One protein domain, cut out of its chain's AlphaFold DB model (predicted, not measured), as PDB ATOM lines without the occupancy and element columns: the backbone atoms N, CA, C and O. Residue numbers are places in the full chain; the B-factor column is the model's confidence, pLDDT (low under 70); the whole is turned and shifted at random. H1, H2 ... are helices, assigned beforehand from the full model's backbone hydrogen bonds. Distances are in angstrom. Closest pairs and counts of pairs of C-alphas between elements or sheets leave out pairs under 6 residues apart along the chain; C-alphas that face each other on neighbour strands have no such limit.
ATOM      1  N   PHE A   5     213.362 209.017 283.073       93.69
ATOM      2  CA  PHE A   5     212.045 209.465 283.555       93.69
ATOM      3  C   PHE A   5     211.046 209.840 282.447       93.69
ATOM      4  O   PHE A   5     210.055 210.520 282.695       93.69
ATOM      5  N   CYS A   6     211.288 209.373 281.217       95.81
ATOM      6  CA  CYS A   6     210.427 209.570 280.057       95.81
ATOM      7  C   CYS A   6     210.259 211.024 279.598       95.81
ATOM      8  O   CYS A   6     209.328 211.317 278.842       95.81
ATOM      9  N   VAL A   7     211.159 211.921 280.001       94.69
ATOM     10  CA  VAL A   7     211.125 213.344 279.648       94.69
ATOM     11  C   VAL A   7     212.475 213.758 279.073       94.69
ATOM     12  O   VAL A   7     213.521 213.414 279.611       94.69
ATOM     13  N   SER A   8     212.458 214.492 277.959       93.06
ATOM     14  CA  SER A   8     213.685 215.084 277.420       93.06
ATOM     15  C   SER A   8     213.965 216.408 278.111       93.06
ATOM     16  O   SER A   8     213.077 217.256 278.181       93.06
ATOM     17  N   GLU A   9     215.209 216.620 278.527       91.06
ATOM     18  CA  GLU A   9     215.689 217.943 278.941       91.06
ATOM     19  C   GLU A   9     215.790 218.903 277.744       91.06
ATOM     20  O   GLU A   9     215.590 220.107 277.885       91.06
ATOM     21  N   ASN A  10     216.077 218.375 276.544       94.38
ATOM     22  CA  ASN A  10     216.218 219.164 275.325       94.38
ATOM     23  C   ASN A  10     215.843 218.353 274.069       94.38
ATOM     24  O   ASN A  10     216.663 217.641 273.474       94.38
ATOM     25  N   TYR A  11     214.590 218.502 273.630       93.38
ATOM     26  CA  TYR A  11     214.084 217.834 272.428       93.38
ATOM     27  C   TYR A  11     214.831 218.262 271.157       93.38
ATOM     28  O   TYR A  11     215.147 217.406 270.334       93.38
ATOM     29  N   ASN A  12     215.185 219.545 271.035       94.75
ATOM     30  CA  ASN A  12     215.879 220.075 269.858       94.75
ATOM     31  C   ASN A  12     217.280 219.475 269.705       94.75
ATOM     32  O   ASN A  12     217.724 219.202 268.594       94.75
ATOM     33  N   LEU A  13     217.995 219.274 270.815       95.19
ATOM     34  CA  LEU A  13     219.290 218.598 270.788       95.19
ATOM     35  C   LEU A  13     219.126 217.113 270.459       95.19
ATOM     36  O   LEU A  13     219.876 216.583 269.645       95.19
ATOM     37  N   THR A  14     218.126 216.457 271.053       95.25
ATOM     38  CA  THR A  14     217.862 215.035 270.798       95.25
ATOM     39  C   THR A  14     217.606 214.784 269.311       95.25
ATOM     40  O   THR A  14     218.203 213.876 268.737       95.25
ATOM     41  N   GLU A  15     216.777 215.610 268.672       95.12
ATOM     42  CA  GLU A  15     216.427 215.481 267.253       95.12
ATOM     43  C   GLU A  15     217.625 215.662 266.309       95.12
ATOM     44  O   GLU A  15     217.660 215.056 265.242       95.12
ATOM     45  N   LYS A  16     218.640 216.436 266.711       95.56
ATOM     46  CA  LYS A  16     219.867 216.616 265.921       95.56
ATOM     47  C   LYS A  16     220.784 215.391 265.920       95.56
ATOM     48  O   LYS A  16     221.627 215.283 265.037       95.56
ATOM     49  N   VAL A  17     220.666 214.514 266.918       95.25
ATOM     50  CA  VAL A  17     221.631 213.422 267.160       95.25
ATOM     51  C   VAL A  17     220.997 212.041 266.997       95.25
ATOM     52  O   VAL A  17     221.666 211.091 266.600       95.25
ATOM     53  N   TYR A  18     219.704 211.905 267.288       97.44
ATOM     54  CA  TYR A  18     218.989 210.637 267.222       97.44
ATOM     55  C   TYR A  18     217.882 210.683 266.176       97.44
ATOM     56  O   TYR A  18     217.164 211.667 266.060       97.44
ATOM     57  N   ILE A  19     217.658 209.563 265.486       97.81
ATOM     58  CA  ILE A  19     216.544 209.432 264.531       97.81
ATOM     59  C   ILE A  19     215.177 209.225 265.192       97.81
ATOM     60  O   ILE A  19     214.145 209.412 264.541       97.81
ATOM     61  N   ALA A  20     215.169 208.823 266.469       98.25
ATOM     62  CA  ALA A  20     213.972 208.682 267.289       98.25
ATOM     63  C   ALA A  20     214.288 208.582 268.788       98.25
ATOM     64  O   ALA A  20     215.379 208.168 269.207       98.25
ATOM     65  N   ALA A  21     213.277 208.873 269.601       98.12
ATOM     66  CA  ALA A  21     213.292 208.711 271.039       98.12
ATOM     67  C   ALA A  21     211.937 208.254 271.592       98.12
ATOM     68  O   ALA A  21     210.890 208.526 271.000       98.12
ATOM     69  N   ARG A  22     211.965 207.585 272.749       97.81
ATOM     70  CA  ARG A  22     210.757 207.122 273.443       97.81
ATOM     71  C   ARG A  22     210.504 207.824 274.777       97.81
ATOM     72  O   ARG A  22     211.436 208.090 275.533       97.81
ATOM     73  N   ILE A  23     209.224 208.048 275.056       98.00
ATOM     74  CA  ILE A  23     208.625 208.407 276.350       98.00
ATOM     75  C   ILE A  23     207.833 207.195 276.878       98.00
ATOM     76  O   ILE A  23     207.863 206.138 276.252       98.00
ATOM     77  N   CYS A  24     207.099 207.312 277.988       96.88
ATOM     78  CA  CYS A  24     206.367 206.185 278.582       96.88
ATOM     79  C   CYS A  24     204.919 206.507 278.988       96.88
ATOM     80  O   CYS A  24     204.492 206.237 280.104       96.88
ATOM     81  N   ASN A  25     204.136 207.083 278.074       97.06
ATOM     82  CA  ASN A  25     202.721 207.387 278.332       97.06
ATOM     83  C   ASN A  25     201.753 206.212 278.062       97.06
ATOM     84  O   ASN A  25     200.549 206.448 278.018       97.06
ATOM     85  N   GLY A  26     202.260 204.984 277.866       97.69
ATOM     86  CA  GLY A  26     201.461 203.753 277.845       97.69
ATOM     87  C   GLY A  26     200.419 203.670 276.730       97.69
ATOM     88  O   GLY A  26     199.266 203.348 276.997       97.69
ATOM     89  N   LYS A  27     200.796 204.000 275.492       98.31
ATOM     90  CA  LYS A  27     199.903 203.976 274.327       98.31
ATOM     91  C   LYS A  27     200.449 203.073 273.235       98.31
ATOM     92  O   LYS A  27     201.656 203.042 272.994       98.31
ATOM     93  N   ILE A  28     199.543 202.420 272.512       98.69
ATOM     94  CA  ILE A  28     199.877 201.836 271.218       98.69
ATOM     95  C   ILE A  28     200.275 202.969 270.276       98.69
ATOM     96  O   ILE A  28     199.620 204.010 270.178       98.69
ATOM     97  N   VAL A  29     201.411 202.790 269.616       98.69
ATOM     98  CA  VAL A  29     201.938 203.760 268.668       98.69
ATOM     99  C   VAL A  29     201.300 203.487 267.306       98.69
ATOM    100  O   VAL A  29     201.333 202.349 266.843       98.69
ATOM    101  N   PRO A  30     200.730 204.490 266.620       98.19
ATOM    102  CA  PRO A  30     200.163 204.273 265.295       98.19
ATOM    103  C   PRO A  30     201.248 203.858 264.293       98.19
ATOM    104  O   PRO A  30     202.421 204.206 264.447       98.19
ATOM    105  N   LYS A  31     200.842 203.204 263.196       96.31
ATOM    106  CA  LYS A  31     201.729 202.769 262.094       96.31
ATOM    107  C   LYS A  31     202.690 203.843 261.559       96.31
ATOM    108  O   LYS A  31     203.697 203.501 260.937       96.31
ATOM    109  N   VAL A  32     202.346 205.120 261.737       97.50
ATOM    110  CA  VAL A  32     203.187 206.290 261.465       97.50
ATOM    111  C   VAL A  32     203.085 207.218 262.683       97.50
ATOM    112  O   VAL A  32     202.062 207.888 262.846       97.50
ATOM    113  N   PRO A  33     204.099 207.245 263.564       97.38
ATOM    114  CA  PRO A  33     204.129 208.159 264.699       97.38
ATOM    115  C   PRO A  33     204.122 209.615 264.223       97.38
ATOM    116  O   PRO A  33     204.878 209.978 263.324       97.38
ATOM    117  N   SER A  34     203.326 210.472 264.864       96.19
ATOM    118  CA  SER A  34     203.313 211.914 264.573       96.19
ATOM    119  C   SER A  34     204.553 212.647 265.091       96.19
ATOM    120  O   SER A  34     204.866 213.738 264.627       96.19
ATOM    121  N   ASN A  35     205.265 212.062 266.059       97.00
ATOM    122  CA  ASN A  35     206.489 212.622 266.617       97.00
ATOM    123  C   ASN A  35     207.476 211.504 266.978       97.00
ATOM    124  O   ASN A  35     207.316 210.809 267.984       97.00
ATOM    125  N   PHE A  36     208.532 211.365 266.175       97.88
ATOM    126  CA  PHE A  36     209.570 210.355 266.390       97.88
ATOM    127  C   PHE A  36     210.435 210.613 267.626       97.88
ATOM    128  O   PHE A  36     211.102 209.693 268.080       97.88
ATOM    129  N   MET A  37     210.411 211.814 268.206       98.00
ATOM    130  CA  MET A  37     211.099 212.135 269.460       98.00
ATOM    131  C   MET A  37     210.228 211.916 270.696       98.00
ATOM    132  O   MET A  37     210.680 212.200 271.804       98.00
ATOM    133  N   LYS A  38     208.986 211.440 270.534       97.56
ATOM    134  CA  LYS A  38     208.030 211.170 271.620       97.56
ATOM    135  C   LYS A  38     207.250 209.871 271.386       97.56
ATOM    136  O   LYS A  38     206.040 209.818 271.599       97.56
ATOM    137  N   ILE A  39     207.935 208.819 270.947       98.38
ATOM    138  CA  ILE A  39     207.312 207.510 270.720       98.38
ATOM    139  C   ILE A  39     206.901 206.904 272.070       98.38
ATOM    140  O   ILE A  39     207.678 206.929 273.019       98.38
ATOM    141  N   SER A  40     205.670 206.407 272.189       98.44
ATOM    142  CA  SER A  40     205.176 205.850 273.456       98.44
ATOM    143  C   SER A  40     205.894 204.553 273.847       98.44
ATOM    144  O   SER A  40     206.478 203.879 273.007       98.44
ATOM    145  N   SER A  41     205.833 204.193 275.125       98.56
ATOM    146  CA  SER A  41     206.151 202.856 275.623       98.56
ATOM    147  C   SER A  41     205.332 202.559 276.878       98.56
ATOM    148  O   SER A  41     204.860 203.479 277.556       98.56
ATOM    149  N   PHE A  42     205.151 201.277 277.175       98.50
ATOM    150  CA  PHE A  42     204.506 200.783 278.386       98.50
ATOM    151  C   PHE A  42     205.581 200.495 279.425       98.50
ATOM    152  O   PHE A  42     206.440 199.650 279.188       98.50
ATOM    153  N   VAL A  43     205.546 201.194 280.561       97.88
ATOM    154  CA  VAL A  43     206.364 200.808 281.720       97.88
ATOM    155  C   VAL A  43     205.830 199.486 282.253       97.88
ATOM    156  O   VAL A  43     204.612 199.329 282.391       97.88
ATOM    157  N   CYS A  44     206.738 198.550 282.516       98.00
ATOM    158  CA  CYS A  44     206.415 197.210 282.970       98.00
ATOM    159  C   CYS A  44     207.141 196.860 284.276       98.00
ATOM    160  O   CYS A  44     208.199 197.415 284.577       98.00
ATOM    161  N   GLY A  45     206.570 195.910 285.014       97.31
ATOM    162  CA  GLY A  45     207.130 195.364 286.254       97.31
ATOM    163  C   GLY A  45     206.362 195.756 287.512       97.31
ATOM    164  O   GLY A  45     205.272 196.330 287.428       97.31
ATOM    165  N   THR A  46     206.907 195.389 288.673       96.69
ATOM    166  CA  THR A  46     206.208 195.387 289.973       96.69
ATOM    167  C   THR A  46     205.575 196.718 290.374       96.69
ATOM    168  O   THR A  46     204.507 196.695 290.988       96.69
ATOM    169  N   GLU A  47     206.158 197.848 289.965       96.50
ATOM    170  CA  GLU A  47     205.674 199.203 290.281       96.50
ATOM    171  C   GLU A  47     204.548 199.681 289.346       96.50
ATOM    172  O   GLU A  47     204.112 200.830 289.395       96.50
ATOM    173  N   THR A  48     204.075 198.812 288.449       95.25
ATOM    174  CA  THR A  48     203.048 199.124 287.448       95.25
ATOM    175  C   THR A  48     201.956 198.053 287.409       95.25
ATOM    176  O   THR A  48     202.074 196.978 288.002       95.25
ATOM    177  N   SER A  49     200.872 198.319 286.675       94.94
ATOM    178  CA  SER A  49     199.859 197.301 286.368       94.94
ATOM    179  C   SER A  49     200.331 196.292 285.313       94.94
ATOM    180  O   SER A  49     199.854 195.161 285.292       94.94
ATOM    181  N   ASN A  50     201.292 196.656 284.460       97.31
ATOM    182  CA  ASN A  50     201.763 195.816 283.359       97.31
ATOM    183  C   ASN A  50     202.896 194.900 283.834       97.31
ATOM    184  O   ASN A  50     204.071 195.185 283.605       97.31
ATOM    185  N   LYS A  51     202.564 193.815 284.532       97.31
ATOM    186  CA  LYS A  51     203.585 192.976 285.194       97.31
ATOM    187  C   LYS A  51     203.443 191.472 285.018       97.31
ATOM    188  O   LYS A  51     204.285 190.733 285.507       97.31
ATOM    189  N   THR A  52     202.399 191.020 284.331       98.44
ATOM    190  CA  THR A  52     202.169 189.590 284.083       98.44
ATOM    191  C   THR A  52     201.988 189.326 282.597       98.44
ATOM    192  O   THR A  52     201.659 190.231 281.826       98.44
ATOM    193  N   THR A  53     202.123 188.062 282.215       98.56
ATOM    194  CA  THR A  53     201.875 187.526 280.874       98.56
ATOM    195  C   THR A  53     200.535 188.001 280.326       98.56
ATOM    196  O   THR A  53     200.468 188.458 279.190       98.56
ATOM    197  N   THR A  54     199.469 187.951 281.132       98.69
ATOM    198  CA  THR A  54     198.132 188.400 280.722       98.69
ATOM    199  C   THR A  54     198.125 189.876 280.336       98.69
ATOM    200  O   THR A  54     197.565 190.226 279.300       98.69
ATOM    201  N   HIS A  55     198.782 190.740 281.116       98.56
ATOM    202  CA  HIS A  55     198.873 192.165 280.792       98.56
ATOM    203  C   HIS A  55     199.699 192.404 279.521       98.56
ATOM    204  O   HIS A  55     199.301 193.189 278.664       98.56
ATOM    205  N   PHE A  56     200.828 191.707 279.362       98.62
ATOM    206  CA  PHE A  56     201.673 191.854 278.176       98.62
ATOM    207  C   PHE A  56     200.976 191.380 276.902       98.62
ATOM    208  O   PHE A  56     201.051 192.062 275.878       98.62
ATOM    209  N   ASN A  57     200.264 190.253 276.971       98.75
ATOM    210  CA  ASN A  57     199.476 189.730 275.858       98.75
ATOM    211  C   ASN A  57     198.327 190.676 275.506       98.75
ATOM    212  O   ASN A  57     198.148 190.968 274.332       98.75
ATOM    213  N   ALA A  58     197.627 191.245 276.494       98.81
ATOM    214  CA  ALA A  58     196.572 192.225 276.238       98.81
ATOM    215  C   ALA A  58     197.090 193.462 275.478       98.81
ATOM    216  O   ALA A  58     196.434 193.934 274.553       98.81
ATOM    217  N   ILE A  59     198.290 193.954 275.811       98.81
ATOM    218  CA  ILE A  59     198.945 195.044 275.067       98.81
ATOM    219  C   ILE A  59     199.273 194.614 273.627       98.81
ATOM    220  O   ILE A  59     199.081 195.390 272.692       98.81
ATOM    221  N   ALA A  60     199.763 193.386 273.431       98.69
ATOM    222  CA  ALA A  60     200.063 192.865 272.098       98.69
ATOM    223  C   ALA A  60     198.788 192.737 271.248       98.69
ATOM    224  O   ALA A  60     198.759 193.179 270.100       98.69
ATOM    225  N   ASP A  61     197.713 192.213 271.828       98.75
ATOM    226  CA  ASP A  61     196.417 192.065 271.165       98.75
ATOM    227  C   ASP A  61     195.803 193.427 270.824       98.75
ATOM    228  O   ASP A  61     195.228 193.602 269.747       98.75
ATOM    229  N   GLN A  62     195.994 194.424 271.691       98.69
ATOM    230  CA  GLN A  62     195.629 195.806 271.400       98.69
ATOM    231  C   GLN A  62     196.439 196.374 270.222       98.69
ATOM    232  O   GLN A  62     195.880 197.039 269.355       98.69
ATOM    233  N   ALA A  63     197.741 196.081 270.130       98.56
ATOM    234  CA  ALA A  63     198.547 196.497 268.980       98.56
ATOM    235  C   ALA A  63     198.026 195.893 267.665       98.56
ATOM    236  O   ALA A  63     197.994 196.584 266.646       98.56
ATOM    237  N   VAL A  64     197.577 194.635 267.687       98.25
ATOM    238  CA  VAL A  64     196.964 193.977 266.523       98.25
ATOM    239  C   VAL A  64     195.638 194.638 266.157       98.25
ATOM    240  O   VAL A  64     195.433 194.970 264.990       98.25
ATOM    241  N   SER A  65     194.753 194.867 267.131       98.31
ATOM    242  CA  SER A  65     193.430 195.451 266.875       98.31
ATOM    243  C   SER A  65     193.511 196.889 266.354       98.31
ATOM    244  O   SER A  65     192.736 197.275 265.480       98.31
ATOM    245  N   GLU A  66     194.493 197.660 266.822       98.12
ATOM    246  CA  GLU A  66     194.739 199.037 266.389       98.12
ATOM    247  C   GLU A  66     195.654 199.139 265.155       98.12
ATOM    248  O   GLU A  66     195.892 200.241 264.654       98.12
ATOM    249  N   ASN A  67     196.167 198.013 264.641       97.25
ATOM    250  CA  ASN A  67     197.173 197.973 263.573       97.25
ATOM    251  C   ASN A  67     198.366 198.911 263.872       97.25
ATOM    252  O   ASN A  67     198.783 199.739 263.049       97.25
ATOM    253  N   GLY A  68     198.851 198.821 265.108       97.94
ATOM    254  CA  GLY A  68     199.856 199.693 265.692       97.94
ATOM    255  C   GLY A  68     201.067 198.935 266.228       97.94
ATOM    256  O   GLY A  68     201.303 197.767 265.931       97.94
ATOM    257  N   TRP A  69     201.868 199.643 267.012       98.50
ATOM    258  CA  TRP A  69     203.135 199.177 267.547       98.50
ATOM    259  C   TRP A  69     203.150 199.314 269.070       98.50
ATOM    260  O   TRP A  69     203.027 200.414 269.613       98.50
ATOM    261  N   ALA A  70     203.312 198.184 269.759       98.56
ATOM    262  CA  ALA A  70     203.558 198.134 271.195       98.56
ATOM    263  C   ALA A  70     205.062 198.144 271.494       98.56
ATOM    264  O   ALA A  70     205.841 197.423 270.869       98.56
ATOM    265  N   ILE A  71     205.465 198.944 272.483       98.56
ATOM    266  CA  ILE A  71     206.849 199.026 272.960       98.56
ATOM    267  C   ILE A  71     206.844 198.795 274.459       98.56
ATOM    268  O   ILE A  71     206.271 199.586 275.209       98.56
ATOM    269  N   TYR A  72     207.523 197.742 274.891       98.25
ATOM    270  CA  TYR A  72     207.669 197.412 276.299       98.25
ATOM    271  C   TYR A  72     208.935 198.061 276.861       98.25
ATOM    272  O   TYR A  72     210.000 198.030 276.241       98.25
ATOM    273  N   LEU A  73     208.807 198.681 278.029       97.56
ATOM    274  CA  LEU A  73     209.899 199.269 278.789       97.56
ATOM    275  C   LEU A  73     210.116 198.416 280.039       97.56
ATOM    276  O   LEU A  73     209.319 198.461 280.975       97.56
ATOM    277  N   PHE A  74     211.236 197.698 280.052       96.38
ATOM    278  CA  PHE A  74     211.718 196.940 281.203       96.38
ATOM    279  C   PHE A  74     212.940 197.628 281.816       96.38
ATOM    280  O   PHE A  74     213.769 198.177 281.087       96.38
ATOM    281  N   HIS A  75     213.028 197.610 283.143       96.44
ATOM    282  CA  HIS A  75     214.135 198.195 283.904       96.44
ATOM    283  C   HIS A  75     215.025 197.117 284.527       96.44
ATOM    284  O   HIS A  75     216.242 197.224 284.420       96.44
ATOM    285  N   GLY A  76     214.417 196.094 285.130       96.81
ATOM    286  CA  GLY A  76     215.107 194.937 285.694       96.81
ATOM    287  C   GLY A  76     214.335 193.641 285.465       96.81
ATOM    288  O   GLY A  76     213.152 193.669 285.105       96.81
ATOM    289  N   ILE A  77     215.008 192.512 285.646       97.38
ATOM    290  CA  ILE A  77     214.450 191.159 285.579       97.38
ATOM    291  C   ILE A  77     214.743 190.440 286.900       97.38
ATOM    292  O   ILE A  77     215.879 190.427 287.367       97.38
ATOM    293  N   ASP A  78     213.724 189.799 287.471       97.38
ATOM    294  CA  ASP A  78     213.795 189.089 288.752       97.38
ATOM    295  C   ASP A  78     214.372 189.987 289.871       97.38
ATOM    296  O   ASP A  78     213.954 191.127 290.044       97.38
ATOM    297  N   ASN A  79     215.336 189.491 290.647       95.00
ATOM    298  CA  ASN A  79     215.966 190.232 291.741       95.00
ATOM    299  C   ASN A  79     217.322 190.842 291.331       95.00
ATOM    300  O   ASN A  79     218.295 190.761 292.082       95.00
ATOM    301  N   ASP A  80     217.415 191.415 290.126       95.56
ATOM    302  CA  ASP A  80     218.651 192.034 289.613       95.56
ATOM    303  C   ASP A  80     218.992 193.398 290.246       95.56
ATOM    304  O   ASP A  80     220.039 193.977 289.954       95.56
ATOM    305  N   GLY A  81     218.129 193.904 291.133       95.06
ATOM    306  CA  GLY A  81     218.283 195.196 291.804       95.06
ATOM    307  C   GLY A  81     217.816 196.397 290.974       95.06
ATOM    308  O   GLY A  81     217.948 197.535 291.428       95.06
ATOM    309  N   GLY A  82     217.266 196.173 289.778       94.50
ATOM    310  CA  GLY A  82     216.641 197.203 288.959       94.50
ATOM    311  C   GLY A  82     215.318 197.702 289.546       94.50
ATOM    312  O   GLY A  82     214.622 197.000 290.276       94.50
ATOM    313  N   TYR A  83     214.943 198.937 289.208       95.31
ATOM    314  CA  TYR A  83     213.614 199.472 289.525       95.31
ATOM    315  C   TYR A  83     212.525 198.638 288.841       95.31
ATOM    316  O   TYR A  83     212.701 198.271 287.688       95.31
ATOM    317  N   SER A  84     211.379 198.409 289.491       96.50
ATOM    318  CA  SER A  84     210.213 197.751 288.874       96.50
ATOM    319  C   SER A  84     210.577 196.494 288.069       96.50
ATOM    320  O   SER A  84     210.351 196.467 286.850       96.50
ATOM    321  N   PRO A  85     211.177 195.469 288.697       97.75
ATOM    322  CA  PRO A  85     211.564 194.270 287.980       97.75
ATOM    323  C   PRO A  85     210.350 193.532 287.406       97.75
ATOM    324  O   PRO A  85     209.220 193.641 287.893       97.75
ATOM    325  N   ILE A  86     210.593 192.775 286.343       97.81
ATOM    326  CA  ILE A  86     209.659 191.790 285.793       97.81
ATOM    327  C   ILE A  86     210.148 190.379 286.105       97.81
ATOM    328  O   ILE A  86     211.322 190.072 285.917       97.81
ATOM    329  N   GLU A  87     209.233 189.501 286.499       98.00
ATOM    330  CA  GLU A  87     209.523 188.073 286.643       98.00
ATOM    331  C   GLU A  87     209.880 187.467 285.273       98.00
ATOM    332  O   GLU A  87     209.150 187.613 284.282       98.00
ATOM    333  N   SER A  88     210.997 186.751 285.198       97.94
ATOM    334  CA  SER A  88     211.493 186.125 283.970       97.94
ATOM    335  C   SER A  88     210.547 185.048 283.441       97.94
ATOM    336  O   SER A  88     210.489 184.810 282.231       97.94
ATOM    337  N   THR A  89     209.766 184.422 284.322       98.44
ATOM    338  CA  THR A  89     208.695 183.481 283.969       98.44
ATOM    339  C   THR A  89     207.588 184.172 283.172       98.44
ATOM    340  O   THR A  89     207.204 183.678 282.110       98.44
ATOM    341  N   GLU A  90     207.144 185.351 283.606       98.44
ATOM    342  CA  GLU A  90     206.118 186.147 282.925       98.44
ATOM    343  C   GLU A  90     206.611 186.661 281.567       98.44
ATOM    344  O   GLU A  90     205.909 186.552 280.556       98.44
ATOM    345  N   LEU A  91     207.856 187.148 281.501       97.94
ATOM    346  CA  LEU A  91     208.459 187.566 280.233       97.94
ATOM    347  C   LEU A  91     208.588 186.389 279.255       97.94
ATOM    348  O   LEU A  91     208.252 186.518 278.076       97.94
ATOM    349  N   ARG A  92     209.037 185.220 279.724       98.56
ATOM    350  CA  ARG A  92     209.183 184.017 278.890       98.56
ATOM    351  C   ARG A  92     207.843 183.549 278.333       98.56
ATOM    352  O   ARG A  92     207.764 183.219 277.149       98.56
ATOM    353  N   ASN A  93     206.805 183.530 279.160       98.81
ATOM    354  CA  ASN A  93     205.462 183.137 278.744       98.81
ATOM    355  C   ASN A  93     204.892 184.105 277.698       98.81
ATOM    356  O   ASN A  93     204.312 183.663 276.705       98.81
ATOM    357  N   HIS A  94     205.128 185.411 277.852       98.62
ATOM    358  CA  HIS A  94     204.759 186.401 276.841       98.62
ATOM    359  C   HIS A  94     205.513 186.195 275.517       98.62
ATOM    360  O   HIS A  94     204.903 186.152 274.450       98.62
ATOM    361  N   LEU A  95     206.831 185.974 275.557       98.31
ATOM    362  CA  LEU A  95     207.610 185.674 274.348       98.31
ATOM    363  C   LEU A  95     207.131 184.386 273.659       98.31
ATOM    364  O   LEU A  95     207.085 184.318 272.429       98.31
ATOM    365  N   GLN A  96     206.727 183.375 274.433       98.69
ATOM    366  CA  GLN A  96     206.127 182.157 273.893       98.69
ATOM    367  C   GLN A  96     204.767 182.436 273.237       98.69
ATOM    368  O   GLN A  96     204.503 181.896 272.164       98.69
ATOM    369  N   TYR A  97     203.934 183.300 273.821       98.81
ATOM    370  CA  TYR A  97     202.678 183.742 273.210       98.81
ATOM    371  C   TYR A  97     202.912 184.420 271.856       98.81
ATOM    372  O   TYR A  97     202.300 184.025 270.860       98.81
ATOM    373  N   LEU A  98     203.843 185.378 271.784       98.50
ATOM    374  CA  LEU A  98     204.177 186.058 270.530       98.50
ATOM    375  C   LEU A  98     204.703 185.072 269.475       98.50
ATOM    376  O   LEU A  98     204.316 185.143 268.311       98.50
ATOM    377  N   LYS A  99     205.539 184.107 269.880       98.31
ATOM    378  CA  LYS A  99     206.060 183.057 268.992       98.31
ATOM    379  C   LYS A  99     204.955 182.151 268.444       98.31
ATOM    380  O   LYS A  99     204.983 181.813 267.261       98.31
ATOM    381  N   THR A 100     204.007 181.741 269.287       98.44
ATOM    382  CA  THR A 100     202.862 180.913 268.877       98.44
ATOM    383  C   THR A 100     201.975 181.650 267.869       98.44
ATOM    384  O   THR A 100     201.474 181.032 266.934       98.44
ATOM    385  N   ASN A 101     201.855 182.972 268.000       98.06
ATOM    386  CA  ASN A 101     201.013 183.833 267.164       98.06
ATOM    387  C   ASN A 101     201.822 184.676 266.157       98.06
ATOM    388  O   ASN A 101     201.410 185.764 265.760       98.06
ATOM    389  N   LYS A 102     202.988 184.183 265.725       96.69
ATOM    390  CA  LYS A 102     203.952 184.921 264.885       96.69
ATOM    391  C   LYS A 102     203.405 185.446 263.550       96.69
ATOM    392  O   LYS A 102     204.002 186.339 262.967       96.69
ATOM    393  N   GLU A 103     202.297 184.899 263.052       95.94
ATOM    394  CA  GLU A 103     201.660 185.388 261.819       95.94
ATOM    395  C   GLU A 103     200.958 186.744 262.028       95.94
ATOM    396  O   GLU A 103     200.717 187.465 261.062       95.94
ATOM    397  N   SER A 104     200.656 187.110 263.279       97.31
ATOM    398  CA  SER A 104     200.043 188.392 263.659       97.31
ATOM    399  C   SER A 104     201.058 189.435 264.125       97.31
ATOM    400  O   SER A 104     200.742 190.622 264.143       97.31
ATOM    401  N   PHE A 105     202.268 189.013 264.506       97.75
ATOM    402  CA  PHE A 105     203.247 189.873 265.166       97.75
ATOM    403  C   PHE A 105     204.543 189.983 264.372       97.75
ATOM    404  O   PHE A 105     205.211 188.990 264.092       97.75
ATOM    405  N   TRP A 106     204.962 191.221 264.114       97.44
ATOM    406  CA  TRP A 106     206.332 191.517 263.724       97.44
ATOM    407  C   TRP A 106     207.094 192.063 264.933       97.44
ATOM    408  O   TRP A 106     206.825 193.165 265.407       97.44
ATOM    409  N   ILE A 107     208.023 191.261 265.454       97.62
ATOM    410  CA  ILE A 107     208.873 191.627 266.590       97.62
ATOM    411  C   ILE A 107     210.188 192.167 266.040       97.62
ATOM    412  O   ILE A 107     210.860 191.469 265.281       97.62
ATOM    413  N   GLU A 108     210.563 193.381 266.440       97.69
ATOM    414  CA  GLU A 108     211.873 193.931 266.113       97.69
ATOM    415  C   GLU A 108     212.400 194.903 267.181       97.69
ATOM    416  O   GLU A 108     211.668 195.369 268.057       97.69
TER     417      GLU A 108
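Overview. This is residues 5 to 108 of the 205 residues of an uncharacterized protein of Flavobacterium sp. LB3P56 (UniProt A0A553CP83). Little regular structure: looped chain joins side-by-side helices H2 and H3, at one end, to short H1 at the other. Short pairings tie the loops together, 29 to 30 with 68 to 69 and 42 to 43 with 72 to 73. The printed part has 104 residues, 33 of them in three named helices, H1, H2, H3 in order, with no named strand: class all helix. It is compact, radius of gyration of the C-alphas 14.6 A, spanning 40 by 35 by 20 A.

Along the chain. Find C-alpha 11 at (214.084, 217.834, 272.428); H1 runs to residue 17. H2, residues 53 to 65, and H3, residues 88 to 100, each run 18.2 A; H3 ends at (202.862, 180.913, 268.877).

Arrangement. H2 touches H3 with residues 53 to 57 alone; the closest C-alphas, Thr 53 and Glu 90, are 4.9 A apart. They run the same way at a shallow tilt of 34 degrees, only just short of steep. H1 is apart from both. Every O i to N i+4 pair is within hydrogen-bond range in H2 and H3, 2 of 3 in H1.

Size, cuts and confidence. Both links are long. The printed part has no cut; no printed residue is under 70 in pLDDT.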